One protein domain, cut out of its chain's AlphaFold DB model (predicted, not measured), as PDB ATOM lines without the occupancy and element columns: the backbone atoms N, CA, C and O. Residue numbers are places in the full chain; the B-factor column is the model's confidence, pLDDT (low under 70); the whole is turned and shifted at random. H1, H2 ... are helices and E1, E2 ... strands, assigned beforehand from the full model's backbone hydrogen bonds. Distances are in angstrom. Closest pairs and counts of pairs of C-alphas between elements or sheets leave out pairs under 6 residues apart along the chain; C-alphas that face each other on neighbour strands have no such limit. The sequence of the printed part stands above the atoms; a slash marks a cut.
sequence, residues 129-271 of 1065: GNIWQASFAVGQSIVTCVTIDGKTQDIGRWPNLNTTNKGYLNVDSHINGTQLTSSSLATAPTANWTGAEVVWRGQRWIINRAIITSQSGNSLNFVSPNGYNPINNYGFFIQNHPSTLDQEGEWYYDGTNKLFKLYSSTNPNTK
ATOM      1  N   GLY A 129      91.881 108.244  64.174       95.25
ATOM      2  CA  GLY A 129      91.672 109.278  65.196       95.25
ATOM      3  C   GLY A 129      92.651 110.446  65.044       95.25
ATOM      4  O   GLY A 129      92.619 111.129  64.027       95.25
ATOM      5  N   ASN A 130      93.525 110.631  66.037       97.56
ATOM      6  CA  ASN A 130      94.606 111.624  66.043       97.56
ATOM      7  C   ASN A 130      95.999 110.991  65.856       97.56
ATOM      8  O   ASN A 130      97.009 111.649  66.076       97.56
ATOM      9  N   ILE A 131      96.081 109.713  65.474       98.19
ATOM     10  CA  ILE A 131      97.350 109.011  65.271       98.19
ATOM     11  C   ILE A 131      97.786 109.136  63.817       98.19
ATOM     12  O   ILE A 131      97.130 108.631  62.901       98.19
ATOM     13  N   TRP A 132      98.940 109.757  63.617       98.44
ATOM     14  CA  TRP A 132      99.613 109.900  62.333       98.44
ATOM     15  C   TRP A 132     100.842 109.003  62.280       98.44
ATOM     16  O   TRP A 132     101.457 108.745  63.311       98.44
ATOM     17  N   GLN A 133     101.238 108.563  61.088       98.25
ATOM     18  CA  GLN A 133     102.470 107.800  60.879       98.25
ATOM     19  C   GLN A 133     103.342 108.385  59.772       98.25
ATOM     20  O   GLN A 133     102.827 108.934  58.796       98.25
ATOM     21  N   ALA A 134     104.653 108.194  59.892       97.81
ATOM     22  CA  ALA A 134     105.634 108.573  58.883       97.81
ATOM     23  C   ALA A 134     106.842 107.628  58.904       97.81
ATOM     24  O   ALA A 134     107.249 107.144  59.959       97.81
ATOM     25  N   SER A 135     107.446 107.394  57.739       95.88
ATOM     26  CA  SER A 135     108.713 106.663  57.635       95.88
ATOM     27  C   SER A 135     109.890 107.574  57.991       95.88
ATOM     28  O   SER A 135     109.947 108.724  57.557       95.88
ATOM     29  N   PHE A 136     110.889 107.038  58.689       95.94
ATOM     30  CA  PHE A 136     112.140 107.727  59.002       95.94
ATOM     31  C   PHE A 136     113.344 106.907  58.539       95.94
ATOM     32  O   PHE A 136     114.045 106.273  59.320       95.94
ATOM     33  N   ALA A 137     113.603 106.921  57.230       91.88
ATOM     34  CA  ALA A 137     114.576 106.028  56.591       91.88
ATOM     35  C   ALA A 137     116.005 106.117  57.174       91.88
ATOM     36  O   ALA A 137     116.709 105.103  57.258       91.88
ATOM     37  N   VAL A 138     116.421 107.317  57.603       91.38
ATOM     38  CA  VAL A 138     117.735 107.571  58.227       91.38
ATOM     39  C   VAL A 138     117.798 107.166  59.703       91.38
ATOM     40  O   VAL A 138     118.881 107.171  60.284       91.38
ATOM     41  N   GLY A 139     116.661 106.808  60.302       89.06
ATOM     42  CA  GLY A 139     116.556 106.409  61.697       89.06
ATOM     43  C   GLY A 139     117.408 105.193  62.041       89.06
ATOM     44  O   GLY A 139     117.644 104.307  61.208       89.06
ATOM     45  N   GLN A 140     117.870 105.176  63.291       91.94
ATOM     46  CA  GLN A 140     118.569 104.048  63.908       91.94
ATOM     47  C   GLN A 140     117.559 103.086  64.550       91.94
ATOM     48  O   GLN A 140     116.352 103.237  64.367       91.94
ATOM     49  N   SER A 141     118.039 102.102  65.313       90.81
ATOM     50  CA  SER A 141     117.183 101.223  66.123       90.81
ATOM     51  C   SER A 141     116.460 101.957  67.256       90.81
ATOM     52  O   SER A 141     115.467 101.453  67.767       90.81
ATOM     53  N   ILE A 142     116.947 103.139  67.643       91.44
ATOM     54  CA  ILE A 142     116.355 103.982  68.678       91.44
ATOM     55  C   ILE A 142     116.309 105.442  68.230       91.44
ATOM     56  O   ILE A 142     117.119 105.888  67.415       91.44
ATOM     57  N   VAL A 143     115.379 106.182  68.821       94.38
ATOM     58  CA  VAL A 143     115.286 107.643  68.779       94.38
ATOM     59  C   VAL A 143     115.156 108.101  70.225       94.38
ATOM     60  O   VAL A 143     114.435 107.480  70.998       94.38
ATOM     61  N   THR A 144     115.863 109.162  70.597       93.25
ATOM     62  CA  THR A 144     115.858 109.692  71.969       93.25
ATOM     63  C   THR A 144     115.328 111.116  72.035       93.25
ATOM     64  O   THR A 144     114.858 111.539  73.082       93.25
ATOM     65  N   CYS A 145     115.351 111.860  70.926       94.31
ATOM     66  CA  CYS A 145     114.813 113.210  70.864       94.31
ATOM     67  C   CYS A 145     113.943 113.408  69.622       94.31
ATOM     68  O   CYS A 145     114.404 113.212  68.495       94.31
ATOM     69  N   VAL A 146     112.717 113.886  69.834       95.94
ATOM     70  CA  VAL A 146     111.818 114.399  68.794       95.94
ATOM     71  C   VAL A 146     111.500 115.855  69.102       95.94
ATOM     72  O   VAL A 146     111.262 116.217  70.255       95.94
ATOM     73  N   THR A 147     111.509 116.701  68.074       95.94
ATOM     74  CA  THR A 147     111.101 118.103  68.182       95.94
ATOM     75  C   THR A 147     110.008 118.437  67.177       95.94
ATOM     76  O   THR A 147     110.050 117.963  66.043       95.94
ATOM     77  N   ILE A 148     109.061 119.281  67.588       96.94
ATOM     78  CA  ILE A 148     108.025 119.879  66.738       96.94
ATOM     79  C   ILE A 148     108.186 121.395  66.828       96.94
ATOM     80  O   ILE A 148     108.152 121.962  67.920       96.94
ATOM     81  N   ASP A 149     108.427 122.049  65.691       95.38
ATOM     82  CA  ASP A 149     108.704 123.491  65.605       95.38
ATOM     83  C   ASP A 149     109.826 123.938  66.574       95.38
ATOM     84  O   ASP A 149     109.791 125.019  67.163       95.38
ATOM     85  N   GLY A 150     110.829 123.071  66.767       90.88
ATOM     86  CA  GLY A 150     111.977 123.300  67.652       90.88
ATOM     87  C   GLY A 150     111.746 123.002  69.141       90.88
ATOM     88  O   GLY A 150     112.683 123.146  69.925       90.88
ATOM     89  N   LYS A 151     110.547 122.564  69.551       92.50
ATOM     90  CA  LYS A 151     110.237 122.173  70.938       92.50
ATOM     91  C   LYS A 151     110.304 120.661  71.116       92.50
ATOM     92  O   LYS A 151     109.698 119.940  70.326       92.50
ATOM     93  N   THR A 152     110.993 120.187  72.152       93.19
ATOM     94  CA  THR A 152     111.059 118.761  72.512       93.19
ATOM     95  C   THR A 152     109.683 118.197  72.838       93.19
ATOM     96  O   THR A 152     108.843 118.906  73.388       93.19
ATOM     97  N   GLN A 153     109.461 116.941  72.455       94.62
ATOM     98  CA  GLN A 153     108.235 116.196  72.728       94.62
ATOM     99  C   GLN A 153     108.533 114.964  73.576       94.62
ATOM    100  O   GLN A 153     109.533 114.273  73.342       94.62
ATOM    101  N   ASP A 154     107.631 114.671  74.504       91.56
ATOM    102  CA  ASP A 154     107.730 113.504  75.368       91.56
ATOM    103  C   ASP A 154     107.331 112.237  74.604       91.56
ATOM    104  O   ASP A 154     106.480 112.247  73.712       91.56
ATOM    105  N   ILE A 155     108.003 111.134  74.929       95.88
ATOM    106  CA  ILE A 155     107.643 109.821  74.404       95.88
ATOM    107  C   ILE A 155     106.284 109.408  74.972       95.88
ATOM    108  O   ILE A 155     106.000 109.677  76.139       95.88
ATOM    109  N   GLY A 156     105.462 108.728  74.170       96.81
ATOM    110  CA  GLY A 156     104.145 108.283  74.621       96.81
ATOM    111  C   GLY A 156     104.247 107.403  75.862       96.81
ATOM    112  O   GLY A 156     104.993 106.409  75.854       96.81
ATOM    113  N   ARG A 157     103.468 107.718  76.898       96.56
ATOM    114  CA  ARG A 157     103.539 107.062  78.212       96.56
ATOM    115  C   ARG A 157     102.157 106.676  78.739       96.56
ATOM    116  O   ARG A 157     101.212 107.440  78.677       96.56
ATOM    117  N   TRP A 158     102.062 105.510  79.380       97.44
ATOM    118  CA  TRP A 158     100.878 105.097  80.129       97.44
ATOM    119  C   TRP A 158     101.227 104.577  81.535       97.44
ATOM    120  O   TRP A 158     102.093 103.705  81.672       97.44
ATOM    121  N   PRO A 159     100.508 105.019  82.581       97.25
ATOM    122  CA  PRO A 159      99.580 106.155  82.610       97.25
ATOM    123  C   PRO A 159     100.258 107.526  82.466       97.25
ATOM    124  O   PRO A 159     101.452 107.690  82.731       97.25
ATOM    125  N   ASN A 160      99.449 108.526  82.116       95.44
ATOM    126  CA  ASN A 160      99.863 109.920  81.964       95.44
ATOM    127  C   ASN A 160     100.321 110.576  83.278       95.44
ATOM    128  O   ASN A 160      99.813 110.268  84.358       95.44
ATOM    129  N   LEU A 161     101.228 111.554  83.183       93.06
ATOM    130  CA  LEU A 161     101.809 112.266  84.338       93.06
ATOM    131  C   LEU A 161     100.790 113.044  85.183       93.06
ATOM    132  O   LEU A 161     101.025 113.271  86.367       93.06
ATOM    133  N   ASN A 162      99.672 113.466  84.592       93.00
ATOM    134  CA  ASN A 162      98.603 114.196  85.281       93.00
ATOM    135  C   ASN A 162      97.633 113.286  86.057       93.00
ATOM    136  O   ASN A 162      96.690 113.782  86.672       93.00
ATOM    137  N   THR A 163      97.840 111.969  86.028       93.12
ATOM    138  CA  THR A 163      97.071 111.021  86.838       93.12
ATOM    139  C   THR A 163      97.613 110.953  88.270       93.12
ATOM    140  O   THR A 163      98.710 111.437  88.570       93.12
ATOM    141  N   THR A 164      96.841 110.361  89.187       90.50
ATOM    142  CA  THR A 164      97.257 110.140  90.583       90.50
ATOM    143  C   THR A 164      98.636 109.480  90.647       90.50
ATOM    144  O   THR A 164      98.968 108.647  89.806       90.50
ATOM    145  N   ASN A 165      99.444 109.837  91.653       92.88
ATOM    146  CA  ASN A 165     100.797 109.296  91.825       92.88
ATOM    147  C   ASN A 165     101.708 109.540  90.600       92.88
ATOM    148  O   ASN A 165     102.533 108.694  90.268       92.88
ATOM    149  N   LYS A 166     101.514 110.655  89.875       94.06
ATOM    150  CA  LYS A 166     102.222 110.984  88.619       94.06
ATOM    151  C   LYS A 166     102.224 109.833  87.595       94.06
ATOM    152  O   LYS A 166     103.195 109.642  86.861       94.06
ATOM    153  N   GLY A 167     101.160 109.031  87.568       95.25
ATOM    154  CA  GLY A 167     101.030 107.888  86.666       95.25
ATOM    155  C   GLY A 167     101.920 106.693  86.984       95.25
ATOM    156  O   GLY A 167     102.190 105.900  86.089       95.25
ATOM    157  N   TYR A 168     102.393 106.539  88.221       97.38
ATOM    158  CA  TYR A 168     102.986 105.280  88.669       97.38
ATOM    159  C   TYR A 168     101.903 104.259  89.049       97.38
ATOM    160  O   TYR A 168     101.067 104.509  89.920       97.38
ATOM    161  N   LEU A 169     101.972 103.086  88.423       97.12
ATOM    162  CA  LEU A 169     101.233 101.869  88.753       97.12
ATOM    163  C   LEU A 169     101.944 101.075  89.849       97.12
ATOM    164  O   LEU A 169     103.166 101.121  89.947       97.12
ATOM    165  N   ASN A 170     101.197 100.298  90.628       96.12
ATOM    166  CA  ASN A 170     101.759  99.514  91.728       96.12
ATOM    167  C   ASN A 170     102.371  98.187  91.256       96.12
ATOM    168  O   ASN A 170     101.711  97.429  90.545       96.12
ATOM    169  N   VAL A 171     103.587  97.865  91.696       98.06
ATOM    170  CA  VAL A 171     104.134  96.502  91.606       98.06
ATOM    171  C   VAL A 171     103.555  95.659  92.744       98.06
ATOM    172  O   VAL A 171     103.881  95.884  93.909       98.06
ATOM    173  N   ASP A 172     102.729  94.663  92.421       98.12
ATOM    174  CA  ASP A 172     102.131  93.777  93.432       98.12
ATOM    175  C   ASP A 172     103.121  92.687  93.865       98.12
ATOM    176  O   ASP A 172     103.241  92.360  95.046       98.12
ATOM    177  N   SER A 173     103.857  92.127  92.901       98.12
ATOM    178  CA  SER A 173     104.931  91.160  93.138       98.12
ATOM    179  C   SER A 173     105.965  91.176  92.006       98.12
ATOM    180  O   SER A 173     105.704  91.691  90.917       98.12
ATOM    181  N   HIS A 174     107.149  90.608  92.239       97.75
ATOM    182  CA  HIS A 174     108.206  90.498  91.231       97.75
ATOM    183  C   HIS A 174     109.017  89.203  91.391       97.75
ATOM    184  O   HIS A 174     108.994  88.567  92.445       97.75
ATOM    185  N   ILE A 175     109.747  88.823  90.338       96.69
ATOM    186  CA  ILE A 175     110.738  87.738  90.359       96.69
ATOM    187  C   ILE A 175     112.077  88.339  89.944       96.69
ATOM    188  O   ILE A 175     112.359  88.471  88.749       96.69
ATOM    189  N   ASN A 176     112.891  88.709  90.940       92.19
ATOM    190  CA  ASN A 176     114.189  89.361  90.748       92.19
ATOM    191  C   ASN A 176     114.103  90.471  89.673       92.19
ATOM    192  O   ASN A 176     113.110  91.187  89.583       92.19
ATOM    193  N   GLY A 177     115.127  90.605  88.834       91.31
ATOM    194  CA  GLY A 177     115.171  91.569  87.738       91.31
ATOM    195  C   GLY A 177     114.584  91.063  86.417       91.31
ATOM    196  O   GLY A 177     114.996  91.559  85.371       91.31
ATOM    197  N   THR A 178     113.710  90.050  86.420       96.38
ATOM    198  CA  THR A 178     113.224  89.423  85.173       96.38
ATOM    199  C   THR A 178     111.720  89.519  84.950       96.38
ATOM    200  O   THR A 178     111.255  89.322  83.828       96.38
ATOM    201  N   GLN A 179     110.941  89.781  85.999       97.88
ATOM    202  CA  GLN A 179     109.487  89.875  85.895       97.88
ATOM    203  C   GLN A 179     108.910  90.785  86.976       97.88
ATOM    204  O   GLN A 179     109.363  90.744  88.120       97.88
ATOM    205  N   LEU A 180     107.849  91.518  86.635       98.19
ATOM    206  CA  LEU A 180     106.936  92.126  87.604       98.19
ATOM    207  C   LEU A 180     105.486  91.737  87.301       98.19
ATOM    208  O   LEU A 180     105.134  91.511  86.144       98.19
ATOM    209  N   THR A 181     104.653  91.677  88.334       98.44
ATOM    210  CA  THR A 181     103.213  91.420  88.241       98.44
ATOM    211  C   THR A 181     102.439  92.577  88.862       98.44
ATOM    212  O   THR A 181     102.794  93.063  89.937       98.44
ATOM    213  N   SER A 182     101.376  93.018  88.188       98.12
ATOM    214  CA  SER A 182     100.514  94.098  88.670       98.12
ATOM    215  C   SER A 182      99.068  93.923  88.226       98.12
ATOM    216  O   SER A 182      98.762  93.887  87.034       98.12
ATOM    217  N   SER A 183      98.156  93.896  89.189       97.44
ATOM    218  CA  SER A 183      96.707  93.933  88.987       97.44
ATOM    219  C   SER A 183      96.239  95.171  88.218       97.44
ATOM    220  O   SER A 183      95.227  95.103  87.523       97.44
ATOM    221  N   SER A 184      97.005  96.270  88.250       95.25
ATOM    222  CA  SER A 184      96.685  97.500  87.513       95.25
ATOM    223  C   SER A 184      96.666  97.294  85.991       95.25
ATOM    224  O   SER A 184      95.947  97.997  85.276       95.25
ATOM    225  N   LEU A 185      97.392  96.288  85.485       96.94
ATOM    226  CA  LEU A 185      97.423  95.942  84.061       96.94
ATOM    227  C   LEU A 185      96.083  95.412  83.534       96.94
ATOM    228  O   LEU A 185      95.857  95.464  82.328       96.94
ATOM    229  N   ALA A 186      95.159  94.995  84.407       94.50
ATOM    230  CA  ALA A 186      93.814  94.586  84.001       94.50
ATOM    231  C   ALA A 186      93.002  95.727  83.354       94.50
ATOM    232  O   ALA A 186      92.043  95.467  82.633       94.50
ATOM    233  N   THR A 187      93.390  96.983  83.605       92.12
ATOM    234  CA  THR A 187      92.760  98.189  83.035       92.12
ATOM    235  C   THR A 187      93.595  98.839  81.928       92.12
ATOM    236  O   THR A 187      93.304  99.955  81.502       92.12
ATOM    237  N   ALA A 188      94.648  98.160  81.464       94.69
ATOM    238  CA  ALA A 188      95.528  98.691  80.435       94.69
ATOM    239  C   ALA A 188      94.805  98.882  79.087       94.69
ATOM    240  O   ALA A 188      93.958  98.067  78.720       94.69
ATOM    241  N   PRO A 189      95.183  99.903  78.290       94.50
ATOM    242  CA  PRO A 189      94.644 100.119  76.944       94.50
ATOM    243  C   PRO A 189      94.990  99.001  75.943       94.50
ATOM    244  O   PRO A 189      94.456  98.977  74.836       94.50
ATOM    245  N   THR A 190      95.883  98.073  76.299       95.00
ATOM    246  CA  THR A 190      96.208  96.878  75.512       95.00
ATOM    247  C   THR A 190      96.457  95.681  76.427       95.00
ATOM    248  O   THR A 190      96.988  95.823  77.528       95.00
ATOM    249  N   ALA A 191      96.110  94.485  75.945       91.75
ATOM    250  CA  ALA A 191      96.389  93.221  76.624       91.75
ATOM    251  C   ALA A 191      97.827  92.708  76.394       91.75
ATOM    252  O   ALA A 191      98.209  91.686  76.963       91.75
ATOM    253  N   ASN A 192      98.612  93.374  75.538       95.56
ATOM    254  CA  ASN A 192      99.983  92.985  75.220       95.56
ATOM    255  C   ASN A 192     100.887  94.213  75.058       95.56
ATOM    256  O   ASN A 192     100.699  95.006  74.134       95.56
ATOM    257  N   TRP A 193     101.883  94.317  75.934       97.56
ATOM    258  CA  TRP A 193     102.905  95.363  75.950       97.56
ATOM    259  C   TRP A 193     104.270  94.909  75.413       97.56
ATOM    260  O   TRP A 193     105.264  95.607  75.587       97.56
ATOM    261  N   THR A 194     104.360  93.737  74.781       96.69
ATOM    262  CA  THR A 194     105.626  93.234  74.221       96.69
ATOM    263  C   THR A 194     106.239  94.250  73.252       96.69
ATOM    264  O   THR A 194     105.566  94.736  72.346       96.69
ATOM    265  N   GLY A 195     107.523  94.560  73.440       94.25
ATOM    266  CA  GLY A 195     108.254  95.569  72.669       94.25
ATOM    267  C   GLY A 195     108.166  96.995  73.225       94.25
ATOM    268  O   GLY A 195     108.960  97.834  72.807       94.25
ATOM    269  N   ALA A 196     107.269  97.267  74.177       97.00
ATOM    270  CA  ALA A 196     107.271  98.513  74.943       97.00
ATOM    271  C   ALA A 196     108.415  98.531  75.973       97.00
ATOM    272  O   ALA A 196     109.058  97.510  76.235       97.00
ATOM    273  N   GLU A 197     108.637  99.680  76.608       97.00
ATOM    274  CA  GLU A 197     109.545  99.807  77.747       97.00
ATOM    275  C   GLU A 197     108.761  99.840  79.058       97.00
ATOM    276  O   GLU A 197     107.859 100.657  79.230       97.00
ATOM    277  N   VAL A 198     109.145  98.988  80.007       98.31
ATOM    278  CA  VAL A 198     108.737  99.120  81.407       98.31
ATOM    279  C   VAL A 198     109.759  99.982  82.138       98.31
ATOM    280  O   VAL A 198     110.960  99.718  82.055       98.31
ATOM    281  N   VAL A 199     109.292 101.000  82.859       98.38
ATOM    282  CA  VAL A 199     110.115 101.881  83.697       98.38
ATOM    283  C   VAL A 199     109.691 101.715  85.150       98.38
ATOM    284  O   VAL A 199     108.514 101.881  85.451       98.38
ATOM    285  N   TRP A 200     110.615 101.409  86.060       97.94
ATOM    286  CA  TRP A 200     110.303 101.174  87.475       97.94
ATOM    287  C   TRP A 200     111.266 101.882  88.424       97.94
ATOM    288  O   TRP A 200     112.416 102.181  88.079       97.94
ATOM    289  N   ARG A 201     110.794 102.116  89.652       96.31
ATOM    290  CA  ARG A 201     111.653 102.499  90.775       96.31
ATOM    291  C   ARG A 201     112.310 101.261  91.377       96.31
ATOM    292  O   ARG A 201     111.625 100.404  91.931       96.31
ATOM    293  N   GLY A 202     113.634 101.169  91.261       94.88
ATOM    294  CA  GLY A 202     114.423 100.089  91.874       94.88
ATOM    295  C   GLY A 202     114.926 100.418  93.282       94.88
ATOM    296  O   GLY A 202     115.296  99.516  94.020       94.88
ATOM    297  N   GLN A 203     114.954 101.708  93.619       94.94
ATOM    298  CA  GLN A 203     115.210 102.350  94.914       94.94
ATOM    299  C   GLN A 203     114.681 103.792  94.801       94.94
ATOM    300  O   GLN A 203     114.243 104.219  93.728       94.94
ATOM    301  N   ARG A 204     114.783 104.584  95.868       94.19
ATOM    302  CA  ARG A 204     114.455 106.020  95.841       94.19
ATOM    303  C   ARG A 204     115.344 106.847  94.901       94.19
ATOM    304  O   ARG A 204     114.836 107.671  94.136       94.19
ATOM    305  N   TRP A 205     116.631 106.507  94.842       94.94
ATOM    306  CA  TRP A 205     117.621 107.110  93.939       94.94
ATOM    307  C   TRP A 205     117.778 106.379  92.588       94.94
ATOM    308  O   TRP A 205     118.581 106.788  91.741       94.94
ATOM    309  N   ILE A 206     117.012 105.304  92.331       96.44
ATOM    310  CA  ILE A 206     117.161 104.460  91.132       96.44
ATOM    311  C   ILE A 206     115.877 104.415  90.305       96.44
ATOM    312  O   ILE A 206     114.848 103.895  90.737       96.44
ATOM    313  N   ILE A 207     115.997 104.859  89.054       97.50
ATOM    314  CA  ILE A 207     115.031 104.603  87.985       97.50
ATOM    315  C   ILE A 207     115.691 103.652  86.999       97.50
ATOM    316  O   ILE A 207     116.823 103.886  86.575       97.50
ATOM    317  N   ASN A 208     114.977 102.597  86.632       97.50
ATOM    318  CA  ASN A 208     115.404 101.639  85.629       97.50
ATOM    319  C   ASN A 208     114.361 101.536  84.526       97.50
ATOM    320  O   ASN A 208     113.169 101.692  84.776       97.50
ATOM    321  N   ARG A 209     114.824 101.223  83.318       96.50
ATOM    322  CA  ARG A 209     113.977 100.862  82.183       96.50
ATOM    323  C   ARG A 209     114.499  99.625  81.463       96.50
ATOM    324  O   ARG A 209     115.714  99.419  81.395       96.50
ATOM    325  N   ALA A 210     113.586  98.830  80.919       96.75
ATOM    326  CA  ALA A 210     113.897  97.653  80.113       96.75
ATOM    327  C   ALA A 210     112.800  97.382  79.077       96.75
ATOM    328  O   ALA A 210     111.634  97.706  79.297       96.75
ATOM    329  N   ILE A 211     113.171  96.737  77.971       96.50
ATOM    330  CA  ILE A 211     112.211  96.268  76.968       96.50
ATOM    331  C   ILE A 211     111.431  95.077  77.531       96.50
ATOM    332  O   ILE A 211     112.021  94.121  78.044       96.50
ATOM    333  N   ILE A 212     110.107  95.120  77.396       98.25
ATOM    334  CA  ILE A 212     109.212  94.014  77.735       98.25
ATOM    335  C   ILE A 212     109.350  92.942  76.651       98.25
ATOM    336  O   ILE A 212     109.001  93.161  75.491       98.25
ATOM    337  N   THR A 213     109.863  91.773  77.026       98.06
ATOM    338  CA  THR A 213     110.131  90.659  76.103       98.06
ATOM    339  C   THR A 213     108.910  89.777  75.878       98.06
ATOM    340  O   THR A 213     108.777  89.167  74.821       98.06
ATOM    341  N   SER A 214     108.020  89.693  76.866       98.19
ATOM    342  CA  SER A 214     106.725  89.018  76.758       98.19
ATOM    343  C   SER A 214     105.798  89.435  77.899       98.19
ATOM    344  O   SER A 214     106.255  89.895  78.947       98.19
ATOM    345  N   GLN A 215     104.498  89.217  77.721       97.75
ATOM    346  CA  GLN A 215     103.489  89.387  78.761       97.75
ATOM    347  C   GLN A 215     102.612  88.135  78.862       97.75
ATOM    348  O   GLN A 215     102.213  87.567  77.846       97.75
ATOM    349  N   SER A 216     102.292  87.724  80.089       95.69
ATOM    350  CA  SER A 216     101.329  86.657  80.377       95.69
ATOM    351  C   SER A 216     100.352  87.137  81.444       95.69
ATOM    352  O   SER A 216     100.711  87.256  82.616       95.69
ATOM    353  N   GLY A 217      99.115  87.444  81.042       95.56
ATOM    354  CA  GLY A 217      98.131  88.071  81.924       95.56
ATOM    355  C   GLY A 217      98.654  89.398  82.484       95.56
ATOM    356  O   GLY A 217      99.022  90.296  81.729       95.56
ATOM    357  N   ASN A 218      98.731  89.489  83.811       97.00
ATOM    358  CA  ASN A 218      99.190  90.671  84.544       97.00
ATOM    359  C   ASN A 218     100.701  90.668  84.841       97.00
ATOM    360  O   ASN A 218     101.158  91.460  85.664       97.00
ATOM    361  N   SER A 219     101.471  89.776  84.215       97.94
ATOM    362  CA  SER A 219     102.916  89.657  84.428       97.94
ATOM    363  C   SER A 219     103.690  90.108  83.192       97.94
ATOM    364  O   SER A 219     103.475  89.585  82.095       97.94
ATOM    365  N   LEU A 220     104.609  91.056  83.378       98.56
ATOM    366  CA  LEU A 220     105.528  91.565  82.358       98.56
ATOM    367  C   LEU A 220     106.903  90.931  82.562       98.56
ATOM    368  O   LEU A 220     107.473  91.056  83.645       98.56
ATOM    369  N   ASN A 221     107.445  90.288  81.529       98.31
ATOM    370  CA  ASN A 221     108.803  89.747  81.531       98.31
ATOM    371  C   ASN A 221     109.758  90.707  80.814       98.31
ATOM    372  O   ASN A 221     109.417  91.270  79.774       98.31
ATOM    373  N   PHE A 222     110.959  90.875  81.354       97.81
ATOM    374  CA  PHE A 222     112.000  91.762  80.834       97.81
ATOM    375  C   PHE A 222     113.379  91.303  81.331       97.81
ATOM    376  O   PHE A 222     113.499  90.293  82.020       97.81
ATOM    377  N   VAL A 223     114.436  92.029  80.969       95.69
ATOM    378  CA  VAL A 223     115.788  91.803  81.500       95.69
ATOM    379  C   VAL A 223     116.267  93.087  82.158       95.69
ATOM    380  O   VAL A 223     116.411  94.106  81.484       95.69
ATOM    381  N   SER A 224     116.489  93.047  83.473       94.19
ATOM    382  CA  SER A 224     116.994  94.201  84.213       94.19
ATOM    383  C   SER A 224     118.351  94.655  83.662       94.19
ATOM    384  O   SER A 224     119.233  93.818  83.450       94.19
ATOM    385  N   PRO A 225     118.557  95.969  83.456       94.56
ATOM    386  CA  PRO A 225     119.824  96.501  82.957       94.56
ATOM    387  C   PRO A 225     120.943  96.457  84.008       94.56
ATOM    388  O   PRO A 225     122.110  96.637  83.672       94.56
ATOM    389  N   ASN A 226     120.603  96.269  85.285       93.81
ATOM    390  CA  ASN A 226     121.535  96.252  86.411       93.81
ATOM    391  C   ASN A 226     120.972  95.416  87.583       93.81
ATOM    392  O   ASN A 226     119.940  94.757  87.455       93.81
ATOM    393  N   GLY A 227     121.653  95.425  88.731       89.88
ATOM    394  CA  GLY A 227     121.261  94.648  89.915       89.88
ATOM    395  C   GLY A 227     120.072  95.195  90.720       89.88
ATOM    396  O   GLY A 227     119.684  94.562  91.700       89.88
ATOM    397  N   TYR A 228     119.493  96.345  90.354       94.38
ATOM    398  CA  TYR A 228     118.372  96.940  91.088       94.38
ATOM    399  C   TYR A 228     117.023  96.410  90.576       94.38
ATOM    400  O   TYR A 228     116.482  96.863  89.562       94.38
ATOM    401  N   ASN A 229     116.476  95.439  91.305       96.12
ATOM    402  CA  ASN A 229     115.200  94.791  90.995       96.12
ATOM    403  C   ASN A 229     113.996  95.723  91.254       96.12
ATOM    404  O   ASN A 229     114.131  96.701  91.990       96.12
ATOM    405  N   PRO A 230     112.808  95.437  90.685       97.25
ATOM    406  CA  PRO A 230     111.557  96.024  91.162       97.25
ATOM    407  C   PRO A 230     111.337  95.747  92.653       97.25
ATOM    408  O   PRO A 230     111.781  94.725  93.168       97.25
ATOM    409  N   ILE A 231     110.619  96.638  93.333       96.75
ATOM    410  CA  ILE A 231     110.249  96.486  94.744       96.75
ATOM    411  C   ILE A 231     108.723  96.383  94.829       96.75
ATOM    412  O   ILE A 231     108.009  97.129  94.161       96.75
ATOM    413  N   ASN A 232     108.203  95.460  95.643       97.12
ATOM    414  CA  ASN A 232     106.759  95.381  95.884       97.12
ATOM    415  C   ASN A 232     106.274  96.681  96.540       97.12
ATOM    416  O   ASN A 232     106.942  97.213  97.424       97.12
ATOM    417  N   ASN A 233     105.102  97.163  96.141       94.88
ATOM    418  CA  ASN A 233     104.531  98.457  96.532       94.88
ATOM    419  C   ASN A 233     105.246  99.698  95.965       94.88
ATOM    420  O   ASN A 233     104.854 100.822  96.274       94.88
ATOM    421  N   TYR A 234     106.283  99.525  95.138       97.06
ATOM    422  CA  TYR A 234     106.884 100.629  94.389       97.06
ATOM    423  C   TYR A 234     106.218 100.777  93.020       97.06
ATOM    424  O   TYR A 234     105.494  99.905  92.534       97.06
ATOM    425  N   GLY A 235     106.460 101.932  92.411       97.19
ATOM    426  CA  GLY A 235     105.848 102.373  91.175       97.19
ATOM    427  C   GLY A 235     106.556 101.883  89.912       97.19
ATOM    428  O   GLY A 235     107.789 101.890  89.833       97.19
ATOM    429  N   PHE A 236     105.776 101.584  88.874       98.44
ATOM    430  CA  PHE A 236     106.243 101.462  87.490       98.44
ATOM    431  C   PHE A 236     105.287 102.153  86.504       98.44
ATOM    432  O   PHE A 236     104.164 102.498  86.856       98.44
ATOM    433  N   PHE A 237     105.715 102.359  85.264       98.50
ATOM    434  CA  PHE A 237     104.861 102.771  84.146       98.50
ATOM    435  C   PHE A 237     105.392 102.174  82.838       98.50
ATOM    436  O   PHE A 237     106.474 101.583  82.814       98.50
ATOM    437  N   ILE A 238     104.623 102.299  81.757       98.44
ATOM    438  CA  ILE A 238     104.982 101.780  80.435       98.44
ATOM    439  C   ILE A 238     105.134 102.950  79.465       98.44
ATOM    440  O   ILE A 238     104.338 103.886  79.486       98.44
ATOM    441  N   GLN A 239     106.148 102.909  78.610       97.62
ATOM    442  CA  GLN A 239     106.371 103.914  77.572       97.62
ATOM    443  C   GLN A 239     106.761 103.267  76.241       97.62
ATOM    444  O   GLN A 239     107.000 102.059  76.166       97.62
ATOM    445  N   ASN A 240     106.847 104.084  75.192       94.94
ATOM    446  CA  ASN A 240     107.312 103.678  73.867       94.94
ATOM    447  C   ASN A 240     106.479 102.542  73.233       94.94
ATOM    448  O   ASN A 240     107.014 101.521  72.804       94.94
ATOM    449  N   HIS A 241     105.158 102.716  73.145       96.62
ATOM    450  CA  HIS A 241     104.272 101.776  72.451       96.62
ATOM    451  C   HIS A 241     103.126 102.522  71.749       96.62
ATOM    452  O   HIS A 241     102.666 103.532  72.263       96.62
ATOM    453  N   PRO A 242     102.575 102.053  70.613       95.62
ATOM    454  CA  PRO A 242     101.470 102.751  69.948       95.62
ATOM    455  C   PRO A 242     100.242 102.990  70.838       95.62
ATOM    456  O   PRO A 242      99.535 103.972  70.648       95.62
ATOM    457  N   SER A 243      99.982 102.093  71.795       96.50
ATOM    458  CA  SER A 243      98.860 102.206  72.741       96.50
ATOM    459  C   SER A 243      99.095 103.197  73.884       96.50
ATOM    460  O   SER A 243      98.198 103.347  74.706       96.50
ATOM    461  N   THR A 244     100.267 103.834  73.973       97.19
ATOM    462  CA  THR A 244     100.511 104.933  74.921       97.19
ATOM    463  C   THR A 244     100.266 106.312  74.312       97.19
ATOM    464  O   THR A 244     100.465 107.295  75.001       97.19
ATOM    465  N   LEU A 245      99.868 106.399  73.039       97.50
ATOM    466  CA  LEU A 245      99.641 107.669  72.350       97.50
ATOM    467  C   LEU A 245      98.220 108.180  72.599       97.50
ATOM    468  O   LEU A 245      97.277 107.713  71.951       97.50
ATOM    469  N   ASP A 246      98.065 109.151  73.496       95.75
ATOM    470  CA  ASP A 246      96.765 109.747  73.813       95.75
ATOM    471  C   ASP A 246      96.770 111.276  74.057       95.75
ATOM    472  O   ASP A 246      95.686 111.871  74.120       95.75
ATOM    473  N   GLN A 247      97.940 111.931  74.086       96.25
ATOM    474  CA  GLN A 247      98.092 113.388  74.237       96.25
ATOM    475  C   GLN A 247      98.823 114.052  73.062       96.25
ATOM    476  O   GLN A 247      99.663 113.454  72.396       96.25
ATOM    477  N   GLU A 248      98.533 115.334  72.810       96.94
ATOM    478  CA  GLU A 248      99.184 116.113  71.746       96.94
ATOM    479  C   GLU A 248     100.713 116.087  71.869       96.94
ATOM    480  O   GLU A 248     101.266 116.480  72.893       96.94
ATOM    481  N   GLY A 249     101.388 115.683  70.790       96.50
ATOM    482  CA  GLY A 249     102.846 115.665  70.702       96.50
ATOM    483  C   GLY A 249     103.493 114.339  71.100       96.50
ATOM    484  O   GLY A 249     104.647 114.114  70.729       96.50
ATOM    485  N   GLU A 250     102.770 113.436  71.772       97.50
ATOM    486  CA  GLU A 250     103.308 112.125  72.136       97.50
ATOM    487  C   GLU A 250     103.683 111.310  70.903       97.50
ATOM    488  O   GLU A 250     102.941 111.239  69.916       97.50
ATOM    489  N   TRP A 251     104.832 110.648  70.975       97.38
ATOM    490  CA  TRP A 251     105.365 109.878  69.861       97.38
ATOM    491  C   TRP A 251     105.818 108.478  70.274       97.38
ATOM    492  O   TRP A 251     106.169 108.202  71.420       97.38
ATOM    493  N   TYR A 252     105.811 107.589  69.289       96.88
ATOM    494  CA  TYR A 252     106.322 106.226  69.346       96.88
ATOM    495  C   TYR A 252     107.198 105.987  68.117       96.88
ATOM    496  O   TYR A 252     106.886 106.477  67.026       96.88
ATOM    497  N   TYR A 253     108.264 105.205  68.275       96.69
ATOM    498  CA  TYR A 253     109.135 104.829  67.169       96.69
ATOM    499  C   TYR A 253     109.374 103.319  67.128       96.69
ATOM    500  O   TYR A 253     109.932 102.727  68.049       96.69
ATOM    501  N   ASP A 254     108.991 102.709  66.009       94.62
ATOM    502  CA  ASP A 254     109.343 101.338  65.661       94.62
ATOM    503  C   ASP A 254     110.719 101.335  64.989       94.62
ATOM    504  O   ASP A 254     110.849 101.631  63.798       94.62
ATOM    505  N   GLY A 255     111.757 100.996  65.752       92.25
ATOM    506  CA  GLY A 255     113.130 100.939  65.252       92.25
ATOM    507  C   GLY A 255     113.410  99.813  64.258       92.25
ATOM    508  O   GLY A 255     114.365  99.917  63.489       92.25
ATOM    509  N   THR A 256     112.590  98.758  64.231       92.44
ATOM    510  CA  THR A 256     112.742  97.645  63.284       92.44
ATOM    511  C   THR A 256     112.258  98.054  61.899       92.44
ATOM    512  O   THR A 256     112.959  97.831  60.912       92.44
ATOM    513  N   ASN A 257     111.095  98.704  61.827       94.00
ATOM    514  CA  ASN A 257     110.500  99.153  60.565       94.00
ATOM    515  C   ASN A 257     110.819 100.619  60.222       94.00
ATOM    516  O   ASN A 257     110.428 101.103  59.161       94.00
ATOM    517  N   LYS A 258     111.536 101.322  61.107       95.50
ATOM    518  CA  LYS A 258     111.866 102.753  61.015       95.50
ATOM    519  C   LYS A 258     110.635 103.641  60.826       95.50
ATOM    520  O   LYS A 258     110.631 104.557  59.998       95.50
ATOM    521  N   LEU A 259     109.581 103.355  61.583       95.81
ATOM    522  CA  LEU A 259     108.276 104.000  61.458       95.81
ATOM    523  C   LEU A 259     107.953 104.801  62.722       95.81
ATOM    524  O   LEU A 259     107.993 104.267  63.828       95.81
ATOM    525  N   PHE A 260     107.578 106.064  62.558       97.19
ATOM    526  CA  PHE A 260     107.003 106.862  63.634       97.19
ATOM    527  C   PHE A 260     105.493 106.724  63.693       97.19
ATOM    528  O   PHE A 260     104.827 106.662  62.658       97.19
ATOM    529  N   LYS A 261     104.964 106.814  64.912       97.75
ATOM    530  CA  LYS A 261     103.594 107.249  65.172       97.75
ATOM    531  C   LYS A 261     103.606 108.483  66.069       97.75
ATOM    532  O   LYS A 261     104.438 108.575  66.966       97.75
ATOM    533  N   LEU A 262     102.701 109.417  65.809       98.25
ATOM    534  CA  LEU A 262     102.552 110.680  66.530       98.25
ATOM    535  C   LEU A 262     101.075 110.903  66.830       98.25
ATOM    536  O   LEU A 262     100.246 110.772  65.927       98.25
ATOM    537  N   TYR A 263     100.758 111.289  68.059       98.38
ATOM    538  CA  TYR A 263      99.447 111.824  68.387       98.38
ATOM    539  C   TYR A 263      99.415 113.325  68.076       98.38
ATOM    540  O   TYR A 263     100.138 114.117  68.680       98.38
ATOM    541  N   SER A 264      98.570 113.733  67.132       97.75
ATOM    542  CA  SER A 264      98.301 115.142  66.857       97.75
ATOM    543  C   SER A 264      96.873 115.368  66.376       97.75
ATOM    544  O   SER A 264      96.390 114.730  65.438       97.75
ATOM    545  N   SER A 265      96.217 116.339  67.004       96.94
ATOM    546  CA  SER A 265      94.895 116.856  66.643       96.94
ATOM    547  C   SER A 265      94.903 117.707  65.369       96.94
ATOM    548  O   SER A 265      93.845 118.028  64.824       96.94
ATOM    549  N   THR A 266      96.086 118.076  64.865       96.12
ATOM    550  CA  THR A 266      96.259 118.856  63.632       96.12
ATOM    551  C   THR A 266      97.147 118.116  62.636       96.12
ATOM    552  O   THR A 266      97.832 117.166  62.991       96.12
ATOM    553  N   ASN A 267      97.133 118.525  61.361       96.69
ATOM    554  CA  ASN A 267      97.947 117.876  60.328       96.69
ATOM    555  C   ASN A 267      99.457 118.141  60.559       96.69
ATOM    556  O   ASN A 267      99.903 119.278  60.334       96.69
ATOM    557  N   PRO A 268     100.270 117.117  60.897       97.31
ATOM    558  CA  PRO A 268     101.685 117.289  61.227       97.31
ATOM    559  C   PRO A 268     102.544 117.712  60.033       97.31
ATOM    560  O   PRO A 268     103.629 118.251  60.218       97.31
ATOM    561  N   ASN A 269     102.062 117.541  58.795       96.88
ATOM    562  CA  ASN A 269     102.782 117.991  57.598       96.88
ATOM    563  C   ASN A 269     102.911 119.521  57.502       96.88
ATOM    564  O   ASN A 269     103.656 120.019  56.664       96.88
ATOM    565  N   THR A 270     102.192 120.272  58.341       95.62
ATOM    566  CA  THR A 270     102.331 121.733  58.464       95.62
ATOM    567  C   THR A 270     103.434 122.155  59.437       95.62
ATOM    568  O   THR A 270     103.691 123.348  59.593       95.62
ATOM    569  N   LYS A 271     104.070 121.190  60.109       96.44
ATOM    570  CA  LYS A 271     105.022 121.401  61.199       96.44
ATOM    571  C   LYS A 271     106.433 120.994  60.801       96.44
ATOM    572  O   LYS A 271     106.628 120.103  59.974       96.44
TER     573      LYS A 271
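AT A GLANCE: This is residues 129 to 271 of the 1065 residues of the protein "Carbohydrate-binding protein" of Bacteroidetes bacterium (UniProt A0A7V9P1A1). The domain has two lobes set one after the other along its longest axis: a larger one built on a strongly twisted, curled sheet, E4 E5 E8 E7 E6 E9, and a smaller one made of the sheet E1 E11 E10 with the small hairpin E2 and E3 near its E10 edge. The links from E3 to H1 and from E9 to E10 pass between the lobes, and the short helices H1 and H2 belong to the larger one. The printed part has 143 residues, with elements in the order E1 E2 E3 H1 E4 E5 H2 E6 E7 E8 E9 E10 E11; the three sheets are antiparallel. The class is mostly strand, though under half of the residues are in named elements. The whole is compact, with a radius of gyration of the C-alphas of 15.6 A, and only just elongated, spanning 46 by 31 by 30 A.

HOW THE PARTS SIT: E1, residues 131 to 135, is an edge strand beside E11, residues 259 to 263, with N 132 and O 262 2.8 A apart. E10, residues 251 to 254, forms a hairpin with E11; N 252 and O 261 are 2.9 A apart. E2, residues 146 to 148, and E3, residues 151 to 153, form a hairpin, N 148 and O 151 being 2.9 A apart; the closest C-alphas of E3 and E10 are those of Gln 153 and Trp 251, 7.5 A apart. E4, residues 173 to 175, and E5, residues 179 to 181, form a hairpin, with N 181 and O 173 2.8 A apart. E8, residues 219 to 222, is the antiparallel neighbour of E5, with N 220 and O 180 2.9 A apart. E7, residues 206 to 216, bends by 79 degrees at residue 213; its pairing is staggered, with E6, residues 197 to 203, over 206 to 211 and with E8 over 212 to 216. N 200 and O 208 are 2.9 A apart, and N 213 and O 221 2.8 A. E6, E7 and E8 are a meander, each the antiparallel neighbour of the one before; with E9, residues 235 to 239, beside E6, they make a Greek key, the first strand pairing with the fourth. N 237 and O 199 are 2.8 A apart. Residues 157 to 158 and 169 to 170 also pair with E9, antiparallel. H1, residues 164 to 167, only grazes this sheet with residues 165 to 167. H2, residues 183 to 187, is only just not on it, with 4 pairs of C-alphas within 10 A. H1 is too short for an O i to N i+4 pair; H2 has 0 of 1 within hydrogen-bond range, but 2 of 2 O i to N i+3 pairs.

IN THESE COORDINATES: E1 begins at C-alpha 131 (97.350, 109.011, 65.271) and is 13.9 A long. E7, the longest strand, measures 26.1 A, E6 18.3 A, and E9 and E11 13.7 A each. E11 ends at C-alpha 263 (99.447, 111.824, 68.387).

THE WHOLE: The C-alphas farthest apart, those of Ile 175 and Thr 270, are 47.4 A apart. The printed part has no cut. The links E8 to E9 and E9 to E10 are long. Mean pLDDT of the printed part is 95.8, and no printed residue is under 70.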